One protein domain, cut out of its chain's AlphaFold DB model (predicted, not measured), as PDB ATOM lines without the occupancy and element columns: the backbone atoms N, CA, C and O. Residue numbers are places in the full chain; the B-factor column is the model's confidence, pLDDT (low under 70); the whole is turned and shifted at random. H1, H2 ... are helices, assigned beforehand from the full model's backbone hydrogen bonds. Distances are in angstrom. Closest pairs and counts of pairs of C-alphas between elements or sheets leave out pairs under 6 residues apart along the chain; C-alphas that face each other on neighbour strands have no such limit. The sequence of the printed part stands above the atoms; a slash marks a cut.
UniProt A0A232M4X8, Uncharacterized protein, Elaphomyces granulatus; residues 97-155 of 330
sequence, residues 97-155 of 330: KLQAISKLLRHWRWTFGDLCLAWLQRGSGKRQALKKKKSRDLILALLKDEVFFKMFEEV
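This is residues 97 to 155 of the 330 residues of an uncharacterized protein of Elaphomyces granulatus (UniProt A0A232M4X8). The longest helix, H3, folds back along the shorter H2 as a helical hairpin, and at its open end each arm turns a corner into another helix: H1 at the start of H2, H4 at the end of H3. The four helices make a loose, open chain of parts with no shared core, and residues 144 to 151, of which 146 to 151 belong to H4, stick out. The printed part has 59 residues with four named helices, in the order H1, H2, H3, H4, and no named strand; the class is all helix. The whole is loose, with a radius of gyration of the C-alphas of 13.8 A and spans of 39 by 29 by 21 A.

Begin with H3, residues 128 to 143: find C-alpha 128 at (-17.994, 44.283, 17.872), from where the helix runs 22.6 A to C-alpha 143 at (-30.460, 25.642, 14.901). Before it in the chain comes H2, residues 112 to 121, 14.1 A long. Look earlier still for H1, residues 97 to 107, which starts at C-alpha 97 at (-16.959, 25.031, -3.574) and is 15.4 A long. After H3 comes H4, residues 146 to 154, 13.2 A long, which ends at C-alpha 154 at (-27.250, 12.019, 20.454).

Start at the hairpin of H2 and H3, which touch and run opposite ways at a shallow tilt of 28 degrees. Their closest C-alphas are those of Leu 120 and Lys 131, 6.0 A apart, and H3 touches H2 with residues 131 to 135 alone. At the other end of H3, find H4: the two only just touch, with 3 pairs of C-alphas within 8 A, and only at the corner by their link. H3 uses residues 142 to 143 alone there; the closest C-alphas are those of Leu 143 and Phe 149, 6.6 A apart, and the lines are about perpendicular at 82 degrees. H1 and H2 are close but not clearly touching, with the C-alphas of Leu 105 and Phe 112 closest at 7.4 A, and their lines are about perpendicular at 86 degrees. H1 is apart from H3 and H4, and H2 is apart from H4. In the backbone, every O i to N i+4 pair is within hydrogen-bond range in H1, H2 and H3, and 4 of 5 are in H4.

Look for the two C-alphas farthest apart at Lys 126 and Glu 154, 39.2 A from each other. The printed part has no cut. The links H1 to H2 and H3 to H4 are tight, and the link H2 to H3 is short. Mean pLDDT of the printed part is 90.7, and residue 124 is the one printed residue under 70.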
ATOM      1  N   LYS A  97     -17.461  24.029  -4.525       95.56
ATOM      2  CA  LYS A  97     -16.959  25.031  -3.574       95.56
ATOM      3  C   LYS A  97     -16.686  24.415  -2.203       95.56
ATOM      4  O   LYS A  97     -15.646  24.703  -1.613       95.56
ATOM      5  N   LEU A  98     -17.580  23.561  -1.701       95.50
ATOM      6  CA  LEU A  98     -17.388  22.870  -0.421       95.50
ATOM      7  C   LEU A  98     -16.194  21.910  -0.469       95.50
ATOM      8  O   LEU A  98     -15.387  21.893   0.460       95.50
ATOM      9  N   GLN A  99     -16.019  21.176  -1.568       96.12
ATOM     10  CA  GLN A  99     -14.865  20.298  -1.756       96.12
ATOM     11  C   GLN A  99     -13.551  21.080  -1.828       96.12
ATOM     12  O   GLN A  99     -12.561  20.668  -1.220       96.12
ATOM     13  N   ALA A 100     -13.533  22.219  -2.523       96.12
ATOM     14  CA  ALA A 100     -12.367  23.096  -2.573       96.12
ATOM     15  C   ALA A 100     -12.003  23.624  -1.176       96.12
ATOM     16  O   ALA A 100     -10.844  23.536  -0.768       96.12
ATOM     17  N   ILE A 101     -12.995  24.090  -0.407       96.25
ATOM     18  CA  ILE A 101     -12.794  24.536   0.980       96.25
ATOM     19  C   ILE A 101     -12.273  23.383   1.847       96.25
ATOM     20  O   ILE A 101     -11.305  23.563   2.579       96.25
ATOM     21  N   SER A 102     -12.846  22.184   1.730       96.56
ATOM     22  CA  SER A 102     -12.414  21.000   2.487       96.56
ATOM     23  C   SER A 102     -10.960  20.615   2.190       96.56
ATOM     24  O   SER A 102     -10.181  20.352   3.109       96.56
ATOM     25  N   LYS A 103     -10.545  20.654   0.916       97.25
ATOM     26  CA  LYS A 103      -9.149  20.417   0.516       97.25
ATOM     27  C   LYS A 103      -8.198  21.454   1.120       97.25
ATOM     28  O   LYS A 103      -7.146  21.074   1.630       97.25
ATOM     29  N   LEU A 104      -8.580  22.734   1.112       97.56
ATOM     30  CA  LEU A 104      -7.790  23.808   1.726       97.56
ATOM     31  C   LEU A 104      -7.665  23.632   3.245       97.56
ATOM     32  O   LEU A 104      -6.566  23.742   3.783       97.56
ATOM     33  N   LEU A 105      -8.759  23.285   3.930       97.38
ATOM     34  CA  LEU A 105      -8.739  23.021   5.371       97.38
ATOM     35  C   LEU A 105      -7.811  21.860   5.731       97.38
ATOM     36  O   LEU A 105      -7.012  21.981   6.656       97.38
ATOM     37  N   ARG A 106      -7.842  20.768   4.956       97.06
ATOM     38  CA  ARG A 106      -6.916  19.638   5.136       97.06
ATOM     39  C   ARG A 106      -5.463  20.052   4.926       97.06
ATOM     40  O   ARG A 106      -4.606  19.652   5.709       97.06
ATOM     41  N   HIS A 107      -5.192  20.867   3.908       97.88
ATOM     42  CA  HIS A 107      -3.848  21.376   3.639       97.88
ATOM     43  C   HIS A 107      -3.312  22.232   4.799       97.88
ATOM     44  O   HIS A 107      -2.151  22.093   5.176       97.88
ATOM     45  N   TRP A 108      -4.164  23.051   5.423       97.62
ATOM     46  CA  TRP A 108      -3.803  23.883   6.577       97.62
ATOM     47  C   TRP A 108      -3.903  23.178   7.934       97.62
ATOM     48  O   TRP A 108      -3.602  23.794   8.954       97.62
ATOM     49  N   ARG A 109      -4.304  21.898   7.966       97.06
ATOM     50  CA  ARG A 109      -4.594  21.142   9.200       97.06
ATOM     51  C   ARG A 109      -5.635  21.828  10.094       97.06
ATOM     52  O   ARG A 109      -5.550  21.752  11.315       97.06
ATOM     53  N   TRP A 110      -6.601  22.512   9.491       97.88
ATOM     54  CA  TRP A 110      -7.691  23.169  10.208       97.88
ATOM     55  C   TRP A 110      -8.924  22.278  10.238       97.88
ATOM     56  O   TRP A 110      -9.304  21.685   9.225       97.88
ATOM     57  N   THR A 111      -9.591  22.228  11.388       96.25
ATOM     58  CA  THR A 111     -10.948  21.691  11.469       96.25
ATOM     59  C   THR A 111     -11.957  22.717  10.945       96.25
ATOM     60  O   THR A 111     -11.673  23.913  10.821       96.25
ATOM     61  N   PHE A 112     -13.180  22.272  10.646       93.50
ATOM     62  CA  PHE A 112     -14.264  23.203  10.323       93.50
ATOM     63  C   PHE A 112     -14.583  24.135  11.507       93.50
ATOM     64  O   PHE A 112     -14.876  25.312  11.304       93.50
ATOM     65  N   GLY A 113     -14.443  23.638  12.743       94.12
ATOM     66  CA  GLY A 113     -14.562  24.446  13.957       94.12
ATOM     67  C   GLY A 113     -13.537  25.579  14.000       94.12
ATOM     68  O   GLY A 113     -13.914  26.730  14.227       94.12
ATOM     69  N   ASP A 114     -12.273  25.288  13.680       96.12
ATOM     70  CA  ASP A 114     -11.207  26.299  13.615       96.12
ATOM     71  C   ASP A 114     -11.508  27.357  12.558       96.12
ATOM     72  O   ASP A 114     -11.360  28.552  12.817       96.12
ATOM     73  N   LEU A 115     -12.010  26.942  11.389       95.94
ATOM     74  CA  LEU A 115     -12.445  27.871  10.350       95.94
ATOM     75  C   LEU A 115     -13.563  28.791  10.855       95.94
ATOM     76  O   LEU A 115     -13.492  30.004  10.648       95.94
ATOM     77  N   CYS A 116     -14.586  28.243  11.513       94.62
ATOM     78  CA  CYS A 116     -15.683  29.026  12.078       94.62
ATOM     79  C   CYS A 116     -15.180  30.011  13.139       94.62
ATOM     80  O   CYS A 116     -15.536  31.191  13.096       94.62
ATOM     81  N   LEU A 117     -14.319  29.567  14.058       94.00
ATOM     82  CA  LEU A 117     -13.735  30.418  15.095       94.00
ATOM     83  C   LEU A 117     -12.863  31.521  14.492       94.00
ATOM     84  O   LEU A 117     -13.049  32.693  14.825       94.00
ATOM     85  N   ALA A 118     -11.983  31.186  13.549       94.25
ATOM     86  CA  ALA A 118     -11.159  32.150  12.830       94.25
ATOM     87  C   ALA A 118     -12.022  33.146  12.041       94.25
ATOM     88  O   ALA A 118     -11.757  34.345  12.056       94.25
ATOM     89  N   TRP A 119     -13.107  32.698  11.403       92.94
ATOM     90  CA  TRP A 119     -14.048  33.563  10.686       92.94
ATOM     91  C   TRP A 119     -14.821  34.518  11.613       92.94
ATOM     92  O   TRP A 119     -15.053  35.681  11.253       92.94
ATOM     93  N   LEU A 120     -15.180  34.054  12.815       92.88
ATOM     94  CA  LEU A 120     -15.795  34.870  13.867       92.88
ATOM     95  C   LEU A 120     -14.807  35.875  14.471       92.88
ATOM     96  O   LEU A 120     -15.199  36.981  14.848       92.88
ATOM     97  N   GLN A 121     -13.528  35.512  14.563       91.00
ATOM     98  CA  GLN A 121     -12.458  36.402  15.013       91.00
ATOM     99  C   GLN A 121     -12.036  37.391  13.915       91.00
ATOM    100  O   GLN A 121     -11.655  38.523  14.214       91.00
ATOM    101  N   ARG A 122     -12.176  37.023  12.637       87.69
ATOM    102  CA  ARG A 122     -11.839  37.869  11.488       87.69
ATOM    103  C   ARG A 122     -12.780  39.075  11.418       87.69
ATOM    104  O   ARG A 122     -13.949  38.976  11.027       87.69
ATOM    105  N   GLY A 123     -12.239  40.236  11.784       73.88
ATOM    106  CA  GLY A 123     -12.964  41.508  11.869       73.88
ATOM    107  C   GLY A 123     -13.255  41.981  13.297       73.88
ATOM    108  O   GLY A 123     -14.042  42.910  13.464       73.88
ATOM    109  N   SER A 124     -12.617  41.391  14.314       61.97
ATOM    110  CA  SER A 124     -12.738  41.745  15.739       61.97
ATOM    111  C   SER A 124     -12.185  43.125  16.145       61.97
ATOM    112  O   SER A 124     -12.085  43.399  17.338       61.97
ATOM    113  N   GLY A 125     -11.865  44.012  15.193       75.75
ATOM    114  CA  GLY A 125     -11.510  45.412  15.467       75.75
ATOM    115  C   GLY A 125     -12.688  46.232  16.027       75.75
ATOM    116  O   GLY A 125     -13.619  45.681  16.610       75.75
ATOM    117  N   LYS A 126     -12.712  47.557  15.798       73.56
ATOM    118  CA  LYS A 126     -13.730  48.531  16.289       73.56
ATOM    119  C   LYS A 126     -15.218  48.187  16.011       73.56
ATOM    120  O   LYS A 126     -16.100  48.975  16.329       73.56
ATOM    121  N   ARG A 127     -15.539  47.037  15.411       82.19
ATOM    122  CA  ARG A 127     -16.881  46.608  15.000       82.19
ATOM    123  C   ARG A 127     -17.347  45.343  15.735       82.19
ATOM    124  O   ARG A 127     -17.731  44.363  15.098       82.19
ATOM    125  N   GLN A 128     -17.401  45.371  17.069       84.62
ATOM    126  CA  GLN A 128     -17.994  44.283  17.872       84.62
ATOM    127  C   GLN A 128     -19.412  43.888  17.402       84.62
ATOM    128  O   GLN A 128     -19.791  42.720  17.485       84.62
ATOM    129  N   ALA A 129     -20.174  44.837  16.848       85.25
ATOM    130  CA  ALA A 129     -21.493  44.593  16.263       85.25
ATOM    131  C   ALA A 129     -21.472  43.553  15.124       85.25
ATOM    132  O   ALA A 129     -22.356  42.701  15.058       85.25
ATOM    133  N   LEU A 130     -20.443  43.562  14.265       86.94
ATOM    134  CA  LEU A 130     -20.317  42.583  13.177       86.94
ATOM    135  C   LEU A 130     -20.035  41.181  13.711       86.94
ATOM    136  O   LEU A 130     -20.612  40.221  13.210       86.94
ATOM    137  N   LYS A 131     -19.190  41.059  14.744       89.88
ATOM    138  CA  LYS A 131     -18.921  39.768  15.391       89.88
ATOM    139  C   LYS A 131     -20.201  39.184  15.990       89.88
ATOM    140  O   LYS A 131     -20.503  38.027  15.727       89.88
ATOM    141  N   LYS A 132     -20.979  40.004  16.712       88.69
ATOM    142  CA  LYS A 132     -22.281  39.608  17.279       88.69
ATOM    143  C   LYS A 132     -23.272  39.164  16.200       88.69
ATOM    144  O   LYS A 132     -23.950  38.156  16.377       88.69
ATOM    145  N   LYS A 133     -23.342  39.890  15.077       90.19
ATOM    146  CA  LYS A 133     -24.197  39.520  13.942       90.19
ATOM    147  C   LYS A 133     -23.773  38.177  13.341       90.19
ATOM    148  O   LYS A 133     -24.593  37.277  13.259       90.19
ATOM    149  N   LYS A 134     -22.486  38.002  13.022       92.25
ATOM    150  CA  LYS A 134     -21.950  36.745  12.473       92.25
ATOM    151  C   LYS A 134     -22.190  35.545  13.390       92.25
ATOM    152  O   LYS A 134     -22.606  34.498  12.911       92.25
ATOM    153  N   SER A 135     -21.936  35.687  14.696       91.31
ATOM    154  CA  SER A 135     -22.168  34.602  15.656       91.31
ATOM    155  C   SER A 135     -23.647  34.252  15.755       91.31
ATOM    156  O   SER A 135     -23.992  33.077  15.782       91.31
ATOM    157  N   ARG A 136     -24.522  35.264  15.764       91.12
ATOM    158  CA  ARG A 136     -25.972  35.063  15.759       91.12
ATOM    159  C   ARG A 136     -26.421  34.325  14.501       91.12
ATOM    160  O   ARG A 136     -27.147  33.348  14.617       91.12
ATOM    161  N   ASP A 137     -25.987  34.779  13.329       92.81
ATOM    162  CA  ASP A 137     -26.383  34.192  12.048       92.81
ATOM    163  C   ASP A 137     -25.901  32.736  11.935       92.81
ATOM    164  O   ASP A 137     -26.660  31.880  11.488       92.81
ATOM    165  N   LEU A 138     -24.685  32.434  12.412       93.69
ATOM    166  CA  LEU A 138     -24.156  31.069  12.460       93.69
ATOM    167  C   LEU A 138     -24.989  30.164  13.376       93.69
ATOM    168  O   LEU A 138     -25.395  29.087  12.955       93.69
ATOM    169  N   ILE A 139     -25.276  30.605  14.605       90.56
ATOM    170  CA  ILE A 139     -26.085  29.829  15.556       90.56
ATOM    171  C   ILE A 139     -27.497  29.604  15.002       90.56
ATOM    172  O   ILE A 139     -28.000  28.489  15.051       90.56
ATOM    173  N   LEU A 140     -28.127  30.633  14.429       91.25
ATOM    174  CA  LEU A 140     -29.457  30.503  13.829       91.25
ATOM    175  C   LEU A 140     -29.466  29.563  12.624       91.25
ATOM    176  O   LEU A 140     -30.449  28.860  12.427       91.25
ATOM    177  N   ALA A 141     -28.409  29.559  11.809       93.00
ATOM    178  CA  ALA A 141     -28.292  28.628  10.695       93.00
ATOM    179  C   ALA A 141     -28.169  27.180  11.189       93.00
ATOM    180  O   ALA A 141     -28.862  26.315  10.665       93.00
ATOM    181  N   LEU A 142     -27.356  26.940  12.225       90.56
ATOM    182  CA  LEU A 142     -27.201  25.616  12.838       90.56
ATOM    183  C   LEU A 142     -28.504  25.130  13.487       90.56
ATOM    184  O   LEU A 142     -28.910  23.999  13.267       90.56
ATOM    185  N   LEU A 143     -29.203  25.995  14.228       86.56
ATOM    186  CA  LEU A 143     -30.460  25.642  14.901       86.56
ATOM    187  C   LEU A 143     -31.645  25.431  13.944       86.56
ATOM    188  O   LEU A 143     -32.647  24.850  14.346       86.56
ATOM    189  N   LYS A 144     -31.567  25.927  12.704       90.56
ATOM    190  CA  LYS A 144     -32.600  25.714  11.675       90.56
ATOM    191  C   LYS A 144     -32.439  24.395  10.924       90.56
ATOM    192  O   LYS A 144     -33.354  24.012  10.201       90.56
ATOM    193  N   ASP A 145     -31.286  23.750  11.038       93.50
ATOM    194  CA  ASP A 145     -31.030  22.471  10.396       93.50
ATOM    195  C   ASP A 145     -31.574  21.340  11.284       93.50
ATOM    196  O   ASP A 145     -31.040  21.047  12.353       93.50
ATOM    197  N   GLU A 146     -32.667  20.707  10.849       92.56
ATOM    198  CA  GLU A 146     -33.304  19.605  11.581       92.56
ATOM    199  C   GLU A 146     -32.373  18.399  11.756       92.56
ATOM    200  O   GLU A 146     -32.461  17.689  12.758       92.56
ATOM    201  N   VAL A 147     -31.471  18.158  10.798       92.50
ATOM    202  CA  VAL A 147     -30.508  17.052  10.877       92.50
ATOM    203  C   VAL A 147     -29.477  17.359  11.953       92.50
ATOM    204  O   VAL A 147     -29.169  16.497  12.775       92.50
ATOM    205  N   PHE A 148     -28.999  18.605  11.997       87.38
ATOM    206  CA  PHE A 148     -28.126  19.072  13.071       87.38
ATOM    207  C   PHE A 148     -28.797  18.935  14.440       87.38
ATOM    208  O   PHE A 148     -28.163  18.465  15.380       87.38
ATOM    209  N   PHE A 149     -30.082  19.278  14.546       83.56
ATOM    210  CA  PHE A 149     -30.825  19.151  15.799       83.56
ATOM    211  C   PHE A 149     -30.987  17.693  16.256       83.56
ATOM    212  O   PHE A 149     -30.863  17.413  17.440       83.56
ATOM    213  N   LYS A 150     -31.184  16.735  15.344       89.00
ATOM    214  CA  LYS A 150     -31.215  15.306  15.714       89.00
ATOM    215  C   LYS A 150     -29.856  14.796  16.183       89.00
ATOM    216  O   LYS A 150     -29.777  14.133  17.209       89.00
ATOM    217  N   MET A 151     -28.780  15.167  15.486       86.94
ATOM    218  CA  MET A 151     -27.417  14.844  15.934       86.94
ATOM    219  C   MET A 151     -27.107  15.471  17.300       86.94
ATOM    220  O   MET A 151     -26.337  14.919  18.079       86.94
ATOM    221  N   PHE A 152     -27.719  16.616  17.606       83.75
ATOM    222  CA  PHE A 152     -27.592  17.280  18.898       83.75
ATOM    223  C   PHE A 152     -28.152  16.434  20.052       83.75
ATOM    224  O   PHE A 152     -27.580  16.445  21.138       83.75
ATOM    225  N   GLU A 153     -29.249  15.702  19.831       85.00
ATOM    226  CA  GLU A 153     -29.860  14.832  20.850       85.00
ATOM    227  C   GLU A 153     -28.975  13.626  21.202       85.00
ATOM    228  O   GLU A 153     -29.043  13.125  22.320       85.00
ATOM    229  N   GLU A 154     -28.117  13.190  20.277       90.88
ATOM    230  CA  GLU A 154     -27.250  12.019  20.454       90.88
ATOM    231  C   GLU A 154     -25.924  12.341  21.171       90.88
ATOM    232  O   GLU A 154     -25.300  11.447  21.742       90.88
ATOM    233  N   VAL A 155     -25.478  13.605  21.169       91.88
ATOM    234  CA  VAL A 155     -24.177  14.015  21.731       91.88
ATOM    235  C   VAL A 155     -24.348  14.662  23.111       91.88
ATOM    236  O   VAL A 155     -24.593  15.863  23.238       91.88
TER     237      VAL A 155